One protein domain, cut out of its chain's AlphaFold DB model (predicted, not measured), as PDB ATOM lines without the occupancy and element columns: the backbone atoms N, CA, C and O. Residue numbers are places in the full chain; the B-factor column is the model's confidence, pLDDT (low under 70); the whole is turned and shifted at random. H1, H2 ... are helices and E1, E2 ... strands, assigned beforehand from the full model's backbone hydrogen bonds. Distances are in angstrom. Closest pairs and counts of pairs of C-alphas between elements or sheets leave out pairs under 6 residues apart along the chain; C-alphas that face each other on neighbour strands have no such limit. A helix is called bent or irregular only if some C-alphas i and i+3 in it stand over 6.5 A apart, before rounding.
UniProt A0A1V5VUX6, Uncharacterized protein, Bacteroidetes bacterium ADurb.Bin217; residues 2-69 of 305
ATOM      1  N   THR A   2      26.371  48.273  12.664       89.75
ATOM      2  CA  THR A   2      25.692  47.974  11.389       89.75
ATOM      3  C   THR A   2      26.042  49.034  10.340       89.75
ATOM      4  O   THR A   2      26.628  50.067  10.678       89.75
ATOM      5  N   GLU A   3      25.700  48.798   9.073       84.31
ATOM      6  CA  GLU A   3      25.933  49.781   8.011       84.31
ATOM      7  C   GLU A   3      25.149  51.077   8.251       84.31
ATOM      8  O   GLU A   3      25.721  52.160   8.148       84.31
ATOM      9  N   GLU A   4      23.891  50.990   8.687       91.19
ATOM     10  CA  GLU A   4      23.065  52.160   8.997       91.19
ATOM     11  C   GLU A   4      23.659  52.969  10.153       91.19
ATOM     12  O   GLU A   4      23.722  54.197  10.099       91.19
ATOM     13  N   GLN A   5      24.147  52.283  11.192       92.19
ATOM     14  CA  GLN A   5      24.816  52.925  12.325       92.19
ATOM     15  C   GLN A   5      26.109  53.629  11.896       92.19
ATOM     16  O   GLN A   5      26.391  54.730  12.367       92.19
ATOM     17  N   ARG A   6      26.880  53.015  10.993       92.81
ATOM     18  CA  ARG A   6      28.120  53.583  10.452       92.81
ATOM     19  C   ARG A   6      27.850  54.818   9.602       92.81
ATOM     20  O   ARG A   6      28.497  55.837   9.811       92.81
ATOM     21  N   LEU A   7      26.876  54.753   8.697       92.00
ATOM     22  CA  LEU A   7      26.480  55.886   7.857       92.00
ATOM     23  C   LEU A   7      25.951  57.056   8.698       92.00
ATOM     24  O   LEU A   7      26.281  58.213   8.436       92.00
ATOM     25  N   ALA A   8      25.169  56.770   9.744       94.50
ATOM     26  CA  ALA A   8      24.710  57.791  10.681       94.50
ATOM     27  C   ALA A   8      25.876  58.442  11.442       94.50
ATOM     28  O   ALA A   8      25.900  59.664  11.599       94.50
ATOM     29  N   TRP A   9      26.855  57.643  11.876       94.00
ATOM     30  CA  TRP A   9      28.061  58.142  12.534       94.00
ATOM     31  C   TRP A   9      28.908  59.012  11.595       94.00
ATOM     32  O   TRP A   9      29.269  60.124  11.967       94.00
ATOM     33  N   GLU A  10      29.156  58.566  10.362       93.56
ATOM     34  CA  GLU A  10      29.875  59.332   9.330       93.56
ATOM     35  C   GLU A  10      29.226  60.695   9.081       93.56
ATOM     36  O   GLU A  10      29.879  61.739   9.158       93.56
ATOM     37  N   LYS A  11      27.899  60.698   8.912       94.19
ATOM     38  CA  LYS A  11      27.110  61.922   8.770       94.19
ATOM     39  C   LYS A  11      27.249  62.847   9.981       94.19
ATOM     40  O   LYS A  11      27.355  64.057   9.804       94.19
ATOM     41  N   GLN A  12      27.265  62.301  11.198       95.12
ATOM     42  CA  GLN A  12      27.475  63.080  12.422       95.12
ATOM     43  C   GLN A  12      28.877  63.707  12.475       95.12
ATOM     44  O   GLN A  12      29.021  64.814  12.988       95.12
ATOM     45  N   GLN A  13      29.894  63.023  11.946       91.06
ATOM     46  CA  GLN A  13      31.263  63.541  11.864       91.06
ATOM     47  C   GLN A  13      31.486  64.494  10.676       91.06
ATOM     48  O   GLN A  13      32.561  65.079  10.567       91.06
ATOM     49  N   GLY A  14      30.503  64.660   9.781       93.31
ATOM     50  CA  GLY A  14      30.654  65.468   8.567       93.31
ATOM     51  C   GLY A  14      31.676  64.885   7.586       93.31
ATOM     52  O   GLY A  14      32.357  65.631   6.887       93.31
ATOM     53  N   PHE A  15      31.808  63.559   7.560       91.81
ATOM     54  CA  PHE A  15      32.811  62.829   6.792       91.81
ATOM     55  C   PHE A  15      32.151  61.709   5.984       91.81
ATOM     56  O   PHE A  15      31.181  61.112   6.439       91.81
ATOM     57  N   THR A  16      32.699  61.401   4.808       94.94
ATOM     58  CA  THR A  16      32.306  60.241   3.997       94.94
ATOM     59  C   THR A  16      33.518  59.340   3.835       94.94
ATOM     60  O   THR A  16      34.541  59.777   3.300       94.94
ATOM     61  N   SER A  17      33.410  58.086   4.276       95.50
ATOM     62  CA  SER A  17      34.516  57.139   4.135       95.50
ATOM     63  C   SER A  17      34.689  56.648   2.702       95.50
ATOM     64  O   SER A  17      33.757  56.640   1.890       95.50
ATOM     65  N   PHE A  18      35.892  56.160   2.415       96.25
ATOM     66  CA  PHE A  18      36.211  55.437   1.194       96.25
ATOM     67  C   PHE A  18      35.234  54.279   0.970       96.25
ATOM     68  O   PHE A  18      34.720  54.121  -0.132       96.25
ATOM     69  N   ALA A  19      34.922  53.510   2.019       93.25
ATOM     70  CA  ALA A  19      33.955  52.419   1.948       93.25
ATOM     71  C   ALA A  19      32.559  52.897   1.524       93.25
ATOM     72  O   ALA A  19      31.959  52.284   0.648       93.25
ATOM     73  N   THR A  20      32.057  54.006   2.083       94.56
ATOM     74  CA  THR A  20      30.778  54.591   1.640       94.56
ATOM     75  C   THR A  20      30.834  54.959   0.165       94.56
ATOM     76  O   THR A  20      29.960  54.559  -0.600       94.56
ATOM     77  N   LYS A  21      31.892  55.658  -0.260       95.38
ATOM     78  CA  LYS A  21      32.037  56.077  -1.656       95.38
ATOM     79  C   LYS A  21      32.137  54.887  -2.613       95.38
ATOM     80  O   LYS A  21      31.509  54.897  -3.669       95.38
ATOM     81  N   SER A  22      32.896  53.861  -2.239       92.31
ATOM     82  CA  SER A  22      33.056  52.638  -3.024       92.31
ATOM     83  C   SER A  22      31.741  51.851  -3.108       92.31
ATOM     84  O   SER A  22      31.372  51.426  -4.198       92.31
ATOM     85  N   ASN A  23      30.967  51.747  -2.018       90.62
ATOM     86  CA  ASN A  23      29.642  51.105  -2.015       90.62
ATOM     87  C   ASN A  23      28.625  51.842  -2.900       90.62
ATOM     88  O   ASN A  23      27.850  51.201  -3.615       90.62
ATOM     89  N   GLU A  24      28.624  53.179  -2.878       92.81
ATOM     90  CA  GLU A  24      27.767  54.001  -3.746       92.81
ATOM     91  C   GLU A  24      28.064  53.741  -5.227       92.81
ATOM     92  O   GLU A  24      27.149  53.498  -6.014       92.81
ATOM     93  N   VAL A  25      29.348  53.771  -5.601       93.00
ATOM     94  CA  VAL A  25      29.781  53.529  -6.982       93.00
ATOM     95  C   VAL A  25      29.507  52.085  -7.390       93.00
ATOM     96  O   VAL A  25      28.972  51.860  -8.472       93.00
ATOM     97  N   TYR A  26      29.791  51.115  -6.519       90.12
ATOM     98  CA  TYR A  26      29.485  49.708  -6.764       90.12
ATOM     99  C   TYR A  26      27.997  49.504  -7.048       90.12
ATOM    100  O   TYR A  26      27.643  48.918  -8.064       90.12
ATOM    101  N   SER A  27      27.120  50.049  -6.201       87.62
ATOM    102  CA  SER A  27      25.667  49.931  -6.369       87.62
ATOM    103  C   SER A  27      25.190  50.580  -7.670       87.62
ATOM    104  O   SER A  27      24.328  50.034  -8.357       87.62
ATOM    105  N   HIS A  28      25.774  51.726  -8.038       89.25
ATOM    106  CA  HIS A  28      25.482  52.399  -9.301       89.25
ATOM    107  C   HIS A  28      25.896  51.565 -10.519       89.25
ATOM    108  O   HIS A  28      25.122  51.456 -11.465       89.25
ATOM    109  N   VAL A  29      27.098  50.982 -10.503       86.31
ATOM    110  CA  VAL A  29      27.625  50.161 -11.602       86.31
ATOM    111  C   VAL A  29      26.880  48.828 -11.696       86.31
ATOM    112  O   VAL A  29      26.449  48.449 -12.783       86.31
ATOM    113  N   ALA A  30      26.664  48.148 -10.568       81.81
ATOM    114  CA  ALA A  30      25.951  46.874 -10.507       81.81
ATOM    115  C   ALA A  30      24.499  47.004 -10.995       81.81
ATOM    116  O   ALA A  30      24.018  46.144 -11.728       81.81
ATOM    117  N   GLY A  31      23.824  48.113 -10.672       82.12
ATOM    118  CA  GLY A  31      22.455  48.381 -11.120       82.12
ATOM    119  C   GLY A  31      22.295  48.640 -12.623       82.12
ATOM    120  O   GLY A  31      21.163  48.728 -13.091       82.12
ATOM    121  N   LYS A  32      23.390  48.780 -13.387       87.00
ATOM    122  CA  LYS A  32      23.348  48.944 -14.852       87.00
ATOM    123  C   LYS A  32      23.297  47.618 -15.615       87.00
ATOM    124  O   LYS A  32      23.049  47.658 -16.814       87.00
ATOM    125  N   GLU A  33      23.564  46.490 -14.950       84.38
ATOM    126  CA  GLU A  33      23.543  45.144 -15.552       84.38
ATOM    127  C   GLU A  33      24.364  45.040 -16.859       84.38
ATOM    128  O   GLU A  33      23.953  44.420 -17.838       84.38
ATOM    129  N   LEU A  34      25.536  45.686 -16.884       84.12
ATOM    130  CA  LEU A  34      26.401  45.777 -18.064       84.12
ATOM    131  C   LEU A  34      27.025  44.425 -18.438       84.12
ATOM    132  O   LEU A  34      27.376  43.623 -17.570       84.12
ATOM    133  N   SER A  35      27.278  44.211 -19.733       85.88
ATOM    134  CA  SER A  35      28.157  43.123 -20.177       85.88
ATOM    135  C   SER A  35      29.593  43.329 -19.673       85.88
ATOM    136  O   SER A  35      30.000  44.447 -19.362       85.88
ATOM    137  N   VAL A  36      30.412  42.271 -19.633       84.12
ATOM    138  CA  VAL A  36      31.812  42.357 -19.162       84.12
ATOM    139  C   VAL A  36      32.622  43.412 -19.928       84.12
ATOM    140  O   VAL A  36      33.413  44.139 -19.327       84.12
ATOM    141  N   ASP A  37      32.431  43.527 -21.242       87.44
ATOM    142  CA  ASP A  37      33.176  44.487 -22.066       87.44
ATOM    143  C   ASP A  37      32.721  45.935 -21.850       87.44
ATOM    144  O   ASP A  37      33.531  46.860 -21.932       87.44
ATOM    145  N   GLU A  38      31.442  46.149 -21.547       88.12
ATOM    146  CA  GLU A  38      30.921  47.457 -21.143       88.12
ATOM    147  C   GLU A  38      31.370  47.809 -19.726       88.12
ATOM    148  O   GLU A  38      31.816  48.930 -19.490       88.12
ATOM    149  N   LEU A  39      31.357  46.837 -18.811       85.88
ATOM    150  CA  LEU A  39      31.830  46.995 -17.443       85.88
ATOM    151  C   LEU A  39      33.307  47.397 -17.415       85.88
ATOM    152  O   LEU A  39      33.661  48.354 -16.737       85.88
ATOM    153  N   LYS A  40      34.162  46.743 -18.215       86.00
ATOM    154  CA  LYS A  40      35.583  47.110 -18.362       86.00
ATOM    155  C   LYS A  40      35.787  48.562 -18.793       86.00
ATOM    156  O   LYS A  40      36.778  49.156 -18.388       86.00
ATOM    157  N   LYS A  41      34.891  49.126 -19.612       90.88
ATOM    158  CA  LYS A  41      34.955  50.536 -20.038       90.88
ATOM    159  C   LYS A  41      34.427  51.470 -18.954       90.88
ATOM    160  O   LYS A  41      35.034  52.503 -18.695       90.88
ATOM    161  N   GLU A  42      33.320  51.096 -18.321       88.69
ATOM    162  CA  GLU A  42      32.640  51.893 -17.301       88.69
ATOM    163  C   GLU A  42      33.507  52.106 -16.056       88.69
ATOM    164  O   GLU A  42      33.568  53.218 -15.533       88.69
ATOM    165  N   ILE A  43      34.199  51.061 -15.588       88.06
ATOM    166  CA  ILE A  43      34.961  51.107 -14.332       88.06
ATOM    167  C   ILE A  43      36.276  51.880 -14.429       88.06
ATOM    168  O   ILE A  43      36.871  52.153 -13.395       88.06
ATOM    169  N   VAL A  44      36.736  52.260 -15.629       90.00
ATOM    170  CA  VAL A  44      37.997  53.011 -15.802       90.00
ATOM    171  C   VAL A  44      37.967  54.326 -15.025       90.00
ATOM    172  O   VAL A  44      38.966  54.720 -14.439       90.00
ATOM    173  N   GLN A  45      36.810  54.989 -14.969       90.38
ATOM    174  CA  GLN A  45      36.643  56.233 -14.208       90.38
ATOM    175  C   GLN A  45      36.573  56.016 -12.680       90.38
ATOM    176  O   GLN A  45      36.502  56.985 -11.926       90.38
ATOM    177  N   TYR A  46      36.544  54.756 -12.234       90.50
ATOM    178  CA  TYR A  46      36.403  54.323 -10.842       90.50
ATOM    179  C   TYR A  46      37.532  53.373 -10.414       90.50
ATOM    180  O   TYR A  46      37.379  52.652  -9.426       90.50
ATOM    181  N   ASP A  47      38.652  53.351 -11.139       86.12
ATOM    182  CA  ASP A  47      39.794  52.454 -10.905       86.12
ATOM    183  C   ASP A  47      40.397  52.590  -9.494       86.12
ATOM    184  O   ASP A  47      40.939  51.645  -8.921       86.12
ATOM    185  N   ASN A  48      40.241  53.764  -8.887       87.38
ATOM    186  CA  ASN A  48      40.641  54.054  -7.522       87.38
ATOM    187  C   ASN A  48      39.692  53.476  -6.458       87.38
ATOM    188  O   ASN A  48      40.082  53.431  -5.289       87.38
ATOM    189  N   LEU A  49      38.475  53.062  -6.819       90.25
ATOM    190  CA  LEU A  49      37.427  52.584  -5.908       90.25
ATOM    191  C   LEU A  49      37.065  51.115  -6.128       90.25
ATOM    192  O   LEU A  49      36.705  50.450  -5.154       90.25
ATOM    193  N   LEU A  50      37.139  50.635  -7.371       88.12
ATOM    194  CA  LEU A  50      36.716  49.305  -7.798       88.12
ATOM    195  C   LEU A  50      37.762  48.657  -8.709       88.12
ATOM    196  O   LEU A  50      38.442  49.335  -9.475       88.12
ATOM    197  N   SER A  51      37.848  47.330  -8.670       83.62
ATOM    198  CA  SER A  51      38.735  46.545  -9.527       83.62
ATOM    199  C   SER A  51      37.993  45.341 -10.095       83.62
ATOM    200  O   SER A  51      37.316  44.630  -9.360       83.62
ATOM    201  N   LEU A  52      38.114  45.101 -11.401       81.25
ATOM    202  CA  LEU A  52      37.583  43.895 -12.033       81.25
ATOM    203  C   LEU A  52      38.698  42.857 -12.141       81.25
ATOM    204  O   LEU A  52      39.648  43.047 -12.902       81.25
ATOM    205  N   LYS A  53      38.574  41.758 -11.401       76.44
ATOM    206  CA  LYS A  53      39.533  40.649 -11.414       76.44
ATOM    207  C   LYS A  53      38.918  39.433 -12.086       76.44
ATOM    208  O   LYS A  53      37.723  39.197 -11.961       76.44
ATOM    209  N   SER A  54      39.727  38.665 -12.808       73.31
ATOM    210  CA  SER A  54      39.330  37.327 -13.246       73.31
ATOM    211  C   SER A  54      39.681  36.323 -12.155       73.31
ATOM    212  O   SER A  54      40.818  36.321 -11.677       73.31
ATOM    213  N   ASP A  55      38.745  35.464 -11.787       63.03
ATOM    214  CA  ASP A  55      39.037  34.306 -10.961       63.03
ATOM    215  C   ASP A  55      39.748  33.205 -11.778       63.03
ATOM    216  O   ASP A  55      39.937  33.300 -12.996       63.03
ATOM    217  N   ASN A  56      40.155  32.129 -11.102       61.41
ATOM    218  CA  ASN A  56      40.861  31.005 -11.729       61.41
ATOM    219  C   ASN A  56      39.990  30.193 -12.714       61.41
ATOM    220  O   ASN A  56      40.516  29.319 -13.401       61.41
ATOM    221  N   ASN A  57      38.686  30.472 -12.794       62.09
ATOM    222  CA  ASN A  57      37.724  29.810 -13.671       62.09
ATOM    223  C   ASN A  57      37.317  30.685 -14.869       62.09
ATOM    224  O   ASN A  57      36.432  30.301 -15.628       62.09
ATOM    225  N   SER A  58      37.996  31.818 -15.094       64.25
ATOM    226  CA  SER A  58      37.644  32.820 -16.118       64.25
ATOM    227  C   SER A  58      36.327  33.564 -15.855       64.25
ATOM    228  O   SER A  58      35.783  34.182 -16.771       64.25
ATOM    229  N   GLU A  59      35.824  33.545 -14.622       70.62
ATOM    230  CA  GLU A  59      34.727  34.403 -14.183       70.62
ATOM    231  C   GLU A  59      35.286  35.762 -13.746       70.62
ATOM    232  O   GLU A  59      36.385  35.856 -13.204       70.62
ATOM    233  N   PHE A  60      34.554  36.846 -14.005       75.00
ATOM    234  CA  PHE A  60      34.970  38.187 -13.597       75.00
ATOM    235  C   PHE A  60      34.248  38.600 -12.316       75.00
ATOM    236  O   PHE A  60      33.023  38.526 -12.239       75.00
ATOM    237  N   VAL A  61      35.005  39.091 -11.339       79.44
ATOM    238  CA  VAL A  61      34.505  39.608 -10.066       79.44
ATOM    239  C   VAL A  61      34.843  41.088  -9.969       79.44
ATOM    240  O   VAL A  61      35.989  41.494 -10.167       79.44
ATOM    241  N   LEU A  62      33.828  41.902  -9.683       81.81
ATOM    242  CA  LEU A  62      33.998  43.310  -9.351       81.81
ATOM    243  C   LEU A  62      34.227  43.423  -7.842       81.81
ATOM    244  O   LEU A  62      33.316  43.164  -7.059       81.81
ATOM    245  N   GLU A  63      35.438  43.791  -7.453       83.88
ATOM    246  CA  GLU A  63      35.863  43.930  -6.062       83.88
ATOM    247  C   GLU A  63      35.992  45.400  -5.667       83.88
ATOM    248  O   GLU A  63      36.227  46.281  -6.505       83.88
ATOM    249  N   HIS A  64      35.893  45.665  -4.366       86.12
ATOM    250  CA  HIS A  64      36.218  46.976  -3.825       86.12
ATOM    251  C   HIS A  64      37.733  47.100  -3.648       86.12
ATOM    252  O   HIS A  64      38.385  46.205  -3.113       86.12
ATOM    253  N   ALA A  65      38.303  48.248  -4.003       86.31
ATOM    254  CA  ALA A  65      39.644  48.566  -3.533       86.31
ATOM    255  C   ALA A  65      39.658  48.660  -1.992       86.31
ATOM    256  O   ALA A  65      38.659  49.020  -1.360       86.31
ATOM    257  N   LEU A  66      40.791  48.331  -1.379       84.69
ATOM    258  CA  LEU A  66      41.003  48.269   0.067       84.69
ATOM    259  C   LEU A  66      40.063  47.295   0.803       84.69
ATOM    260  O   LEU A  66      39.890  47.410   2.019       84.69
ATOM    261  N   GLU A  67      39.436  46.338   0.112       80.06
ATOM    262  CA  GLU A  67      38.489  45.391   0.720       80.06
ATOM    263  C   GLU A  67      39.115  44.545   1.831       80.06
ATOM    264  O   GLU A  67      38.470  44.248   2.841       80.06
ATOM    265  N   SER A  68      40.401  44.240   1.683       75.75
ATOM    266  CA  SER A  68      41.209  43.478   2.631       75.75
ATOM    267  C   SER A  68      41.507  44.231   3.937       75.75
ATOM    268  O   SER A  68      41.890  43.610   4.933       75.75
ATOM    269  N   THR A  69      41.330  45.560   3.977       78.38
ATOM    270  CA  THR A  69      41.758  46.401   5.101       78.38
ATOM    271  C   THR A  69      40.586  47.148   5.747       78.38
ATOM    272  O   THR A  69      39.910  47.951   5.104       78.38
TER     273      THR A  69
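AT A GLANCE: This is residues 2 to 69 of the 305 residues of an uncharacterized protein of Bacteroidetes bacterium ADurb.Bin217 (UniProt A0A1V5VUX6). A two-stranded hairpin, E1 and E2, packs on a helical hairpin, H2 and H3, while H1 lies off at the other end of the length from the turn between the strands. The 68 printed residues hold three named helices and two named strands, in the order H1, H2, H3, E1, E2; the sheet, E1 - E2, is antiparallel, and the class is mixed. The whole is loose and elongated, with a radius of gyration of the C-alphas of 13.8 A and spans of 42 by 23 by 19 A.

HOW THE PARTS SIT: E1, residues 50 to 54, and E2, residues 60 to 64, form a hairpin, antiparallel at 151 degrees, with N 51 and O 63 2.9 A apart and N 61 and O 53 2.8 A apart, within hydrogen-bond range. H3, residues 36 to 46, comes closest to E1 at the C-alphas of Ile 43 and Leu 50, 7.0 A apart. H2, residues 18 to 30, comes closest to E2 at the C-alphas of Ser 22 and His 64, 6.5 A apart. H2 and H3 form a helical hairpin: they touch, H2 with residues 25 to 29 alone, closest at the C-alphas of Val 25 and Tyr 46, 7.7 A, at a shallow tilt of 29 degrees, opposite ways. H1, residues 3 to 13, is close to H2 but not clearly touching, with the C-alphas of Leu 7 and Thr 20 7.7 A apart; it is apart from H3, E1 and E2. In H1 and H2 every O i to N i+4 pair is within hydrogen-bond range; in H3 3 of 7 are, beside 4 of 8 O i to N i+3 pairs.

IN THESE COORDINATES: E1 is 13.4 A long and E2 13.2 A, ending at C-alpha 64 (36.218, 46.976, -3.825). H2 is 17.8 A long; H1 and H3 are each 15.3 A. H1 begins at C-alpha 3 (25.933, 49.781, 8.011). H3 is irregular, but only just: C-alphas 42 and 45 are 6.7 A apart.

THE WHOLE: The two C-alphas farthest apart, those of Gln 12 and Asn 57, are 43.5 A apart. The printed part has no cut, and the four links between named elements are tight. The mean pLDDT of the printed part is 86.1; residues 55 to 58 are under 70.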